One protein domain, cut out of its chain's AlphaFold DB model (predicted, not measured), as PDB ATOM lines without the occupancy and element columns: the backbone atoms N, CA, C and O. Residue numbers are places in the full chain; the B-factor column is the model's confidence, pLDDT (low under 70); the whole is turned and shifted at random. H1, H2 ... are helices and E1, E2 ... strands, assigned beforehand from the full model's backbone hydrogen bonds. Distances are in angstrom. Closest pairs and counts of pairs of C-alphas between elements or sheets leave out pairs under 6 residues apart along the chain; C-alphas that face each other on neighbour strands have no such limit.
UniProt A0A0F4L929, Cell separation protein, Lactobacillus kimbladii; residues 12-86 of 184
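What this domain is: This is residues 12 to 86 of the 184 residues of the protein "Cell separation protein" of Lactobacillus kimbladii (UniProt A0A0F4L929). One strongly twisted antiparallel sheet, order E2 - E1 - E5 - E4 - E3, makes the body; short helix H1 sits beside its strands, and residues 84 to 85 pair parallel with 36 to 37 of E3. The printed part has 75 residues, with five named strands and one named helix, E1 E2 E3 H1 E4 E5 along the chain. It is mostly strand, with under half of the residues in named elements, and compact: radius of gyration of the C-alphas 11.8 A, spans 34 by 26 by 21 A.

Where its parts are: E1, residues 12 to 16, begins at C-alpha 12 (-27.764, 24.966, -20.770). E2, 21 to 27, measures 15.7 A; E3, 34 to 39, 14.2 A. H1 is 40 to 44, E4 58 to 62; E5, 68 to 71, ends at C-alpha 71 (-34.495, 21.961, -19.242).

How they stand to each other: Within hydrogen-bond range are N 14 and O 24 in hairpin E1 and E2, 3.0 A; N 15 and O 69 between antiparallel E1 and E5, 2.9 A; N 60 and O 70 in hairpin E4 and E5, 2.8 A; N 59 and O 38 between antiparallel E4 and E3, 2.9 A. H1, its O i to N i+4 pair within range, stands at the sheet's level, height 2.8 A.

The domain as a whole: The farthest C-alphas, Gly 29 and Lys 48, are 35.4 A apart. The printed part has no cut. The H1 to E4 link is long, 13 residues; pLDDT is under 70 at residues 46 to 56.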
ATOM      1  N   ALA A  12     -26.351  25.325 -20.817       86.19
ATOM      2  CA  ALA A  12     -27.764  24.966 -20.770       86.19
ATOM      3  C   ALA A  12     -28.570  26.057 -21.479       86.19
ATOM      4  O   ALA A  12     -28.554  27.210 -21.032       86.19
ATOM      5  N   ASN A  13     -29.242  25.720 -22.581       87.69
ATOM      6  CA  ASN A  13     -30.063  26.681 -23.320       87.69
ATOM      7  C   ASN A  13     -31.348  26.971 -22.542       87.69
ATOM      8  O   ASN A  13     -31.968  26.070 -21.975       87.69
ATOM      9  N   LEU A  14     -31.758  28.238 -22.514       90.88
ATOM     10  CA  LEU A  14     -32.963  28.644 -21.803       90.88
ATOM     11  C   LEU A  14     -34.164  28.685 -22.734       90.88
ATOM     12  O   LEU A  14     -34.065  29.139 -23.875       90.88
ATOM     13  N   VAL A  15     -35.307  28.278 -22.201       90.12
ATOM     14  CA  VAL A  15     -36.610  28.293 -22.864       90.12
ATOM     15  C   VAL A  15     -37.425  29.469 -22.325       90.12
ATOM     16  O   VAL A  15     -37.348  29.792 -21.135       90.12
ATOM     17  N   ASN A  16     -38.171  30.153 -23.189       90.56
ATOM     18  CA  ASN A  16     -39.062  31.236 -22.782       90.56
ATOM     19  C   ASN A  16     -40.406  30.699 -22.259       90.56
ATOM     20  O   ASN A  16     -40.692  29.507 -22.307       90.56
ATOM     21  N   ASN A  17     -41.280  31.587 -21.790       87.75
ATOM     22  CA  ASN A  17     -42.612  31.218 -21.313       87.75
ATOM     23  C   ASN A  17     -43.601  30.810 -22.416       87.75
ATOM     24  O   ASN A  17     -44.774  30.740 -22.103       87.75
ATOM     25  N   LYS A  18     -43.166  30.594 -23.661       86.88
ATOM     26  CA  LYS A  18     -43.954  30.008 -24.758       86.88
ATOM     27  C   LYS A  18     -43.441  28.622 -25.157       86.88
ATOM     28  O   LYS A  18     -43.893  28.048 -26.139       86.88
ATOM     29  N   GLY A  19     -42.444  28.105 -24.438       84.25
ATOM     30  CA  GLY A  19     -41.800  26.850 -24.794       84.25
ATOM     31  C   GLY A  19     -40.783  26.985 -25.932       84.25
ATOM     32  O   GLY A  19     -40.346  25.972 -26.463       84.25
ATOM     33  N   GLU A  20     -40.374  28.190 -26.331       86.00
ATOM     34  CA  GLU A  20     -39.397  28.391 -27.408       86.00
ATOM     35  C   GLU A  20     -37.985  28.547 -26.834       86.00
ATOM     36  O   GLU A  20     -37.780  29.226 -25.823       86.00
ATOM     37  N   PHE A  21     -36.986  27.957 -27.494       86.50
ATOM     38  CA  PHE A  21     -35.589  28.200 -27.142       86.50
ATOM     39  C   PHE A  21     -35.218  29.667 -27.366       86.50
ATOM     40  O   PHE A  21     -35.587  30.290 -28.358       86.50
ATOM     41  N   THR A  22     -34.453  30.216 -26.432       88.38
ATOM     42  CA  THR A  22     -33.915  31.573 -26.503       88.38
ATOM     43  C   THR A  22     -32.443  31.545 -26.905       88.38
ATOM     44  O   THR A  22     -31.778  30.517 -26.827       88.38
ATOM     45  N   ASN A  23     -31.891  32.709 -27.245       88.88
ATOM     46  CA  ASN A  23     -30.444  32.892 -27.393       88.88
ATOM     47  C   ASN A  23     -29.693  32.986 -26.046       88.88
ATOM     48  O   ASN A  23     -28.484  33.215 -26.027       88.88
ATOM     49  N   LYS A  24     -30.397  32.855 -24.913       90.69
ATOM     50  CA  LYS A  24     -29.810  32.912 -23.573       90.69
ATOM     51  C   LYS A  24     -29.435  31.517 -23.103       90.69
ATOM     52  O   LYS A  24     -30.117  30.535 -23.388       90.69
ATOM     53  N   TYR A  25     -28.382  31.461 -22.303       91.06
ATOM     54  CA  TYR A  25     -27.883  30.222 -21.739       91.06
ATOM     55  C   TYR A  25     -27.319  30.438 -20.337       91.06
ATOM     56  O   TYR A  25     -26.998  31.558 -19.932       91.06
ATOM     57  N   VAL A  26     -27.176  29.338 -19.608       89.50
ATOM     58  CA  VAL A  26     -26.455  29.279 -18.336       89.50
ATOM     59  C   VAL A  26     -25.202  28.435 -18.530       89.50
ATOM     60  O   VAL A  26     -25.251  27.372 -19.146       89.50
ATOM     61  N   LYS A  27     -24.062  28.902 -18.014       90.31
ATOM     62  CA  LYS A  27     -22.796  28.159 -18.090       90.31
ATOM     63  C   LYS A  27     -22.829  26.932 -17.178       90.31
ATOM     64  O   LYS A  27     -23.349  27.003 -16.058       90.31
ATOM     65  N   LYS A  28     -22.217  25.830 -17.616       86.25
ATOM     66  CA  LYS A  28     -22.038  24.618 -16.805       86.25
ATOM     67  C   LYS A  28     -21.405  24.942 -15.447       86.25
ATOM     68  O   LYS A  28     -20.507  25.770 -15.346       86.25
ATOM     69  N   GLY A  29     -21.881  24.266 -14.400       85.88
ATOM     70  CA  GLY A  29     -21.402  24.450 -13.024       85.88
ATOM     71  C   GLY A  29     -22.089  25.585 -12.259       85.88
ATOM     72  O   GLY A  29     -21.926  25.677 -11.043       85.88
ATOM     73  N   THR A  30     -22.904  26.406 -12.926       89.69
ATOM     74  CA  THR A  30     -23.708  27.437 -12.258       89.69
ATOM     75  C   THR A  30     -24.767  26.795 -11.362       89.69
ATOM     76  O   THR A  30     -25.531  25.936 -11.802       89.69
ATOM     77  N   LYS A  31     -24.850  27.240 -10.105       89.12
ATOM     78  CA  LYS A  31     -25.956  26.880  -9.211       89.12
ATOM     79  C   LYS A  31     -27.185  27.715  -9.564       89.12
ATOM     80  O   LYS A  31     -27.117  28.940  -9.568       89.12
ATOM     81  N   LEU A  32     -28.305  27.048  -9.823       88.38
ATOM     82  CA  LEU A  32     -29.591  27.681 -10.105       88.38
ATOM     83  C   LEU A  32     -30.552  27.459  -8.940       88.38
ATOM     84  O   LEU A  32     -30.559  26.398  -8.317       88.38
ATOM     85  N   VAL A  33     -31.391  28.459  -8.680       91.00
ATOM     86  CA  VAL A  33     -32.564  28.317  -7.817       91.00
ATOM     87  C   VAL A  33     -33.786  28.332  -8.719       91.00
ATOM     88  O   VAL A  33     -33.943  29.248  -9.528       91.00
ATOM     89  N   VAL A  34     -34.644  27.327  -8.584       92.25
ATOM     90  CA  VAL A  34     -35.882  27.192  -9.358       92.25
ATOM     91  C   VAL A  34     -37.083  27.162  -8.427       92.25
ATOM     92  O   VAL A  34     -36.954  26.777  -7.266       92.25
ATOM     93  N   ASP A  35     -38.238  27.613  -8.908       91.88
ATOM     94  CA  ASP A  35     -39.438  27.763  -8.072       91.88
ATOM     95  C   ASP A  35     -40.725  27.200  -8.691       91.88
ATOM     96  O   ASP A  35     -41.750  27.134  -8.011       91.88
ATOM     97  N   ARG A  36     -40.687  26.770  -9.958       92.00
ATOM     98  CA  ARG A  36     -41.807  26.123 -10.649       92.00
ATOM     99  C   ARG A  36     -41.323  25.018 -11.572       92.00
ATOM    100  O   ARG A  36     -40.213  25.105 -12.097       92.00
ATOM    101  N   ARG A  37     -42.193  24.040 -11.809       92.06
ATOM    102  CA  ARG A  37     -42.043  23.023 -12.858       92.06
ATOM    103  C   ARG A  37     -43.122  23.206 -13.920       92.06
ATOM    104  O   ARG A  37     -44.223  23.644 -13.596       92.06
ATOM    105  N   SER A  38     -42.805  22.895 -15.163       91.25
ATOM    106  CA  SER A  38     -43.735  22.943 -16.289       91.25
ATOM    107  C   SER A  38     -43.265  21.965 -17.366       91.25
ATOM    108  O   SER A  38     -42.228  21.315 -17.215       91.25
ATOM    109  N   ASN A  39     -44.008  21.885 -18.456       87.31
ATOM    110  CA  ASN A  39     -43.576  21.242 -19.685       87.31
ATOM    111  C   ASN A  39     -43.793  22.210 -20.859       87.31
ATOM    112  O   ASN A  39     -44.345  23.299 -20.694       87.31
ATOM    113  N   ARG A  40     -43.329  21.836 -22.049       79.31
ATOM    114  CA  ARG A  40     -43.400  22.720 -23.217       79.31
ATOM    115  C   ARG A  40     -44.837  23.051 -23.652       79.31
ATOM    116  O   ARG A  40     -45.053  24.177 -24.083       79.31
ATOM    117  N   GLU A  41     -45.792  22.136 -23.499       78.31
ATOM    118  CA  GLU A  41     -47.211  22.334 -23.854       78.31
ATOM    119  C   GLU A  41     -47.883  23.360 -22.938       78.31
ATOM    120  O   GLU A  41     -48.460  24.349 -23.390       78.31
ATOM    121  N   GLU A  42     -47.689  23.190 -21.633       85.31
ATOM    122  CA  GLU A  42     -48.176  24.099 -20.598       85.31
ATOM    123  C   GLU A  42     -47.572  25.501 -20.764       85.31
ATOM    124  O   GLU A  42     -48.234  26.508 -20.509       85.31
ATOM    125  N   LEU A  43     -46.319  25.598 -21.229       86.88
ATOM    126  CA  LEU A  43     -45.715  26.877 -21.604       86.88
ATOM    127  C   LEU A  43     -46.272  27.433 -22.915       86.88
ATOM    128  O   LEU A  43     -46.513  28.631 -23.004       86.88
ATOM    129  N   ALA A  44     -46.485  26.619 -23.941       79.69
ATOM    130  CA  ALA A  44     -47.065  27.095 -25.193       79.69
ATOM    131  C   ALA A  44     -48.516  27.574 -25.014       79.69
ATOM    132  O   ALA A  44     -48.986  28.407 -25.785       79.69
ATOM    133  N   GLY A  45     -49.208  27.091 -23.976       78.88
ATOM    134  CA  GLY A  45     -50.614  27.405 -23.737       78.88
ATOM    135  C   GLY A  45     -51.555  26.639 -24.670       78.88
ATOM    136  O   GLY A  45     -52.679  27.076 -24.889       78.88
ATOM    137  N   THR A  46     -51.091  25.530 -25.249       69.81
ATOM    138  CA  THR A  46     -51.858  24.688 -26.173       69.81
ATOM    139  C   THR A  46     -51.447  23.226 -26.002       69.81
ATOM    140  O   THR A  46     -50.263  22.930 -25.846       69.81
ATOM    141  N   THR A  47     -52.421  22.314 -26.051       61.28
ATOM    142  CA  THR A  47     -52.180  20.859 -26.152       61.28
ATOM    143  C   THR A  47     -52.046  20.396 -27.604       61.28
ATOM    144  O   THR A  47     -51.649  19.267 -27.864       61.28
ATOM    145  N   LYS A  48     -52.352  21.273 -28.569       55.22
ATOM    146  CA  LYS A  48     -52.245  21.027 -30.010       55.22
ATOM    147  C   LYS A  48     -50.963  21.665 -30.518       55.22
ATOM    148  O   LYS A  48     -50.984  22.797 -31.007       55.22
ATOM    149  N   ILE A  49     -49.836  20.989 -30.334       55.44
ATOM    150  CA  ILE A  49     -48.583  21.412 -30.957       55.44
ATOM    151  C   ILE A  49     -48.216  20.385 -32.016       55.44
ATOM    152  O   ILE A  49     -47.541  19.395 -31.736       55.44
ATOM    153  N   ASP A  50     -48.663  20.645 -33.243       45.28
ATOM    154  CA  ASP A  50     -48.168  19.925 -34.407       45.28
ATOM    155  C   ASP A  50     -46.648  20.143 -34.498       45.28
ATOM    156  O   ASP A  50     -46.160  21.270 -34.408       45.28
ATOM    157  N   MET A  51     -45.899  19.052 -34.683       44.84
ATOM    158  CA  MET A  51     -44.437  19.019 -34.869       44.84
ATOM    159  C   MET A  51     -43.541  19.103 -33.618       44.84
ATOM    160  O   MET A  51     -42.333  19.310 -33.758       44.84
ATOM    161  N   LEU A  52     -44.048  18.865 -32.402       49.41
ATOM    162  CA  LEU A  52     -43.162  18.517 -31.279       49.41
ATOM    163  C   LEU A  52     -42.869  17.020 -31.240       49.41
ATOM    164  O   LEU A  52     -43.267  16.304 -30.326       49.41
ATOM    165  N   ASP A  53     -42.076  16.573 -32.211       45.59
ATOM    166  CA  ASP A  53     -41.225  15.400 -32.030       45.59
ATOM    167  C   ASP A  53     -40.237  15.740 -30.906       45.59
ATOM    168  O   ASP A  53     -39.237  16.414 -31.146       45.59
ATOM    169  N   ASN A  54     -40.609  15.444 -29.658       45.97
ATOM    170  CA  ASN A  54     -39.766  15.233 -28.473       45.97
ATOM    171  C   ASN A  54     -40.678  15.256 -27.242       45.97
ATOM    172  O   ASN A  54     -41.121  16.323 -26.811       45.97
ATOM    173  N   GLY A  55     -40.946  14.071 -26.687       52.03
ATOM    174  CA  GLY A  55     -41.804  13.878 -25.521       52.03
ATOM    175  C   GLY A  55     -41.555  14.906 -24.418       52.03
ATOM    176  O   GLY A  55     -40.411  15.159 -24.054       52.03
ATOM    177  N   VAL A  56     -42.647  15.508 -23.936       62.16
ATOM    178  CA  VAL A  56     -42.800  16.314 -22.712       62.16
ATOM    179  C   VAL A  56     -41.463  16.736 -22.081       62.16
ATOM    180  O   VAL A  56     -41.032  16.191 -21.065       62.16
ATOM    181  N   LEU A  57     -40.781  17.716 -22.687       76.75
ATOM    182  CA  LEU A  57     -39.557  18.273 -22.113       76.75
ATOM    183  C   LEU A  57     -39.916  19.012 -20.822       76.75
ATOM    184  O   LEU A  57     -40.451  20.125 -20.854       76.75
ATOM    185  N   GLU A  58     -39.648  18.377 -19.680       88.12
ATOM    186  CA  GLU A  58     -39.816  19.008 -18.376       88.12
ATOM    187  C   GLU A  58     -38.843  20.182 -18.248       88.12
ATOM    188  O   GLU A  58     -37.644  20.084 -18.531       88.12
ATOM    189  N   VAL A  59     -39.376  21.304 -17.782       91.06
ATOM    190  CA  VAL A  59     -38.634  22.542 -17.591       91.06
ATOM    191  C   VAL A  59     -38.874  23.114 -16.201       91.06
ATOM    192  O   VAL A  59     -39.945  22.969 -15.606       91.06
ATOM    193  N   PHE A  60     -37.875  23.827 -15.692       93.12
ATOM    194  CA  PHE A  60     -37.923  24.482 -14.394       93.12
ATOM    195  C   PHE A  60     -37.743  25.985 -14.532       93.12
ATOM    196  O   PHE A  60     -36.799  26.453 -15.168       93.12
ATOM    197  N   ARG A  61     -38.632  26.761 -13.909       93.94
ATOM    198  CA  ARG A  61     -38.549  28.223 -13.940       93.94
ATOM    199  C   ARG A  61     -37.420  28.704 -13.049       93.94
ATOM    200  O   ARG A  61     -37.358  28.330 -11.878       93.94
ATOM    201  N   ILE A  62     -36.575  29.582 -13.574       92.81
ATOM    202  CA  ILE A  62     -35.528  30.230 -12.786       92.81
ATOM    203  C   ILE A  62     -36.192  31.204 -11.803       92.81
ATOM    204  O   ILE A  62     -36.935  32.104 -12.202       92.81
ATOM    205  N   LYS A  63     -35.919  31.040 -10.505       88.25
ATOM    206  CA  LYS A  63     -36.492  31.884  -9.448       88.25
ATOM    207  C   LYS A  63     -36.148  33.352  -9.712       88.25
ATOM    208  O   LYS A  63     -35.032  33.678 -10.105       88.25
ATOM    209  N   ASN A  64     -37.123  34.236  -9.499       85.69
ATOM    210  CA  ASN A  64     -37.064  35.672  -9.811       85.69
ATOM    211  C   ASN A  64     -36.976  36.023 -11.311       85.69
ATOM    212  O   ASN A  64     -36.959  37.204 -11.649       85.69
ATOM    213  N   ASN A  65     -37.011  35.043 -12.223       87.62
ATOM    214  CA  ASN A  65     -37.155  35.281 -13.656       87.62
ATOM    215  C   ASN A  65     -38.426  34.612 -14.184       87.62
ATOM    216  O   ASN A  65     -38.442  33.448 -14.572       87.62
ATOM    217  N   LYS A  66     -39.518  35.383 -14.230       81.44
ATOM    218  CA  LYS A  66     -40.849  34.866 -14.583       81.44
ATOM    219  C   LYS A  66     -40.957  34.314 -16.014       81.44
ATOM    220  O   LYS A  66     -41.978  33.712 -16.325       81.44
ATOM    221  N   LYS A  67     -39.961  34.543 -16.878       88.56
ATOM    222  CA  LYS A  67     -40.033  34.239 -18.314       88.56
ATOM    223  C   LYS A  67     -38.991  33.239 -18.804       88.56
ATOM    224  O   LYS A  67     -39.024  32.929 -19.988       88.56
ATOM    225  N   LEU A  68     -38.067  32.781 -17.958       92.00
ATOM    226  CA  LEU A  68     -36.990  31.882 -18.375       92.00
ATOM    227  C   LEU A  68     -37.012  30.574 -17.599       92.00
ATOM    228  O   LEU A  68     -37.142  30.550 -16.372       92.00
ATOM    229  N   PHE A  69     -36.824  29.502 -18.352       93.19
ATOM    230  CA  PHE A  69     -36.860  28.139 -17.876       93.19
ATOM    231  C   PHE A  69     -35.618  27.386 -18.347       93.19
ATOM    232  O   PHE A  69     -35.074  27.671 -19.413       93.19
ATOM    233  N   VAL A  70     -35.171  26.433 -17.540       91.44
ATOM    234  CA  VAL A  70     -34.084  25.506 -17.865       91.44
ATOM    235  C   VAL A  70     -34.658  24.108 -18.064       91.44
ATOM    236  O   VAL A  70     -35.585  23.721 -17.352       91.44
ATOM    237  N   LEU A  71     -34.121  23.357 -19.022       89.69
ATOM    238  CA  LEU A  71     -34.495  21.961 -19.242       89.69
ATOM    239  C   LEU A  71     -34.055  21.086 -18.065       89.69
ATOM    240  O   LEU A  71     -32.952  21.254 -17.540       89.69
ATOM    241  N   ARG A  72     -34.885  20.107 -17.689       88.38
ATOM    242  CA  ARG A  72     -34.525  19.066 -16.712       88.38
ATOM    243  C   ARG A  72     -33.223  18.366 -17.096       88.38
ATOM    244  O   ARG A  72     -32.367  18.187 -16.236       88.38
ATOM    245  N   ASP A  73     -33.064  18.031 -18.372       85.50
ATOM    246  CA  ASP A  73     -31.913  17.279 -18.890       85.50
ATOM    247  C   ASP A  73     -30.590  18.045 -18.808       85.50
ATOM    248  O   ASP A  73     -29.518  17.448 -18.883       85.50
ATOM    249  N   ASP A  74     -30.650  19.366 -18.631       87.00
ATOM    250  CA  ASP A  74     -29.464  20.202 -18.465       87.00
ATOM    251  C   ASP A  74     -29.091  20.379 -16.975       87.00
ATOM    252  O   ASP A  74     -28.062  20.982 -16.645       87.00
ATOM    253  N   LEU A  75     -29.893  19.835 -16.048       85.50
ATOM    254  CA  LEU A  75     -29.616  19.842 -14.615       85.50
ATOM    255  C   LEU A  75     -28.904  18.562 -14.173       85.50
ATOM    256  O   LEU A  75     -29.442  17.462 -14.228       85.50
ATOM    257  N   LYS A  76     -27.713  18.721 -13.583       86.69
ATOM    258  CA  LYS A  76     -26.989  17.612 -12.936       86.69
ATOM    259  C   LYS A  76     -27.699  17.082 -11.682       86.69
ATOM    260  O   LYS A  76     -27.501  15.940 -11.284       86.69
ATOM    261  N   THR A  77     -28.465  17.927 -10.999       85.38
ATOM    262  CA  THR A  77     -29.144  17.577  -9.747       85.38
ATOM    263  C   THR A  77     -30.565  18.101  -9.794       85.38
ATOM    264  O   THR A  77     -30.778  19.274 -10.098       85.38
ATOM    265  N   GLN A  78     -31.529  17.238  -9.480       83.25
ATOM    266  CA  GLN A  78     -32.934  17.623  -9.469       83.25
ATOM    267  C   GLN A  78     -33.268  18.509  -8.261       83.25
ATOM    268  O   GLN A  78     -32.601  18.422  -7.221       83.25
ATOM    269  N   PRO A  79     -34.302  19.361  -8.376       85.94
ATOM    270  CA  PRO A  79     -34.827  20.108  -7.243       85.94
ATOM    271  C   PRO A  79     -35.181  19.165  -6.087       85.94
ATOM    272  O   PRO A  79     -35.879  18.173  -6.273       85.94
ATOM    273  N   ARG A  80     -34.700  19.478  -4.880       84.12
ATOM    274  CA  ARG A  80     -34.947  18.659  -3.678       84.12
ATOM    275  C   ARG A  80     -36.354  18.835  -3.100       84.12
ATOM    276  O   ARG A  80     -36.761  18.055  -2.251       84.12
ATOM    277  N   GLN A  81     -37.058  19.889  -3.507       86.19
ATOM    278  CA  GLN A  81     -38.399  20.230  -3.038       86.19
ATOM    279  C   GLN A  81     -39.415  19.998  -4.151       86.19
ATOM    280  O   GLN A  81     -39.109  20.204  -5.328       86.19
ATOM    281  N   GLN A  82     -40.638  19.632  -3.768       86.75
ATOM    282  CA  GLN A  82     -41.752  19.576  -4.704       86.75
ATOM    283  C   GLN A  82     -42.053  20.986  -5.219       86.75
ATOM    284  O   GLN A  82     -42.355  21.899  -4.450       86.75
ATOM    285  N   LEU A  83     -41.939  21.166  -6.534       90.75
ATOM    286  CA  LEU A  83     -42.203  22.442  -7.185       90.75
ATOM    287  C   LEU A  83     -43.672  22.546  -7.576       90.75
ATOM    288  O   LEU A  83     -44.256  21.599  -8.104       90.75
ATOM    289  N   ILE A  84     -44.240  23.731  -7.370       88.19
ATOM    290  CA  ILE A  84     -45.602  24.041  -7.802       88.19
ATOM    291  C   ILE A  84     -45.623  24.100  -9.342       88.19
ATOM    292  O   ILE A  84     -44.696  24.674  -9.931       88.19
ATOM    293  N   PRO A  85     -46.656  23.558 -10.009       89.12
ATOM    294  CA  PRO A  85     -46.816  23.698 -11.450       89.12
ATOM    295  C   PRO A  85     -46.853  25.164 -11.911       89.12
ATOM    296  O   PRO A  85     -47.267  26.076 -11.179       89.12
ATOM    297  N   TYR A  86     -46.403  25.385 -13.139       89.62
ATOM    298  CA  TYR A  86     -46.616  26.598 -13.916       89.62
ATOM    299  C   TYR A  86     -47.236  26.202 -15.253       89.62
ATOM    300  O   TYR A  86     -46.736  25.293 -15.910       89.62
TER     301      TYR A  86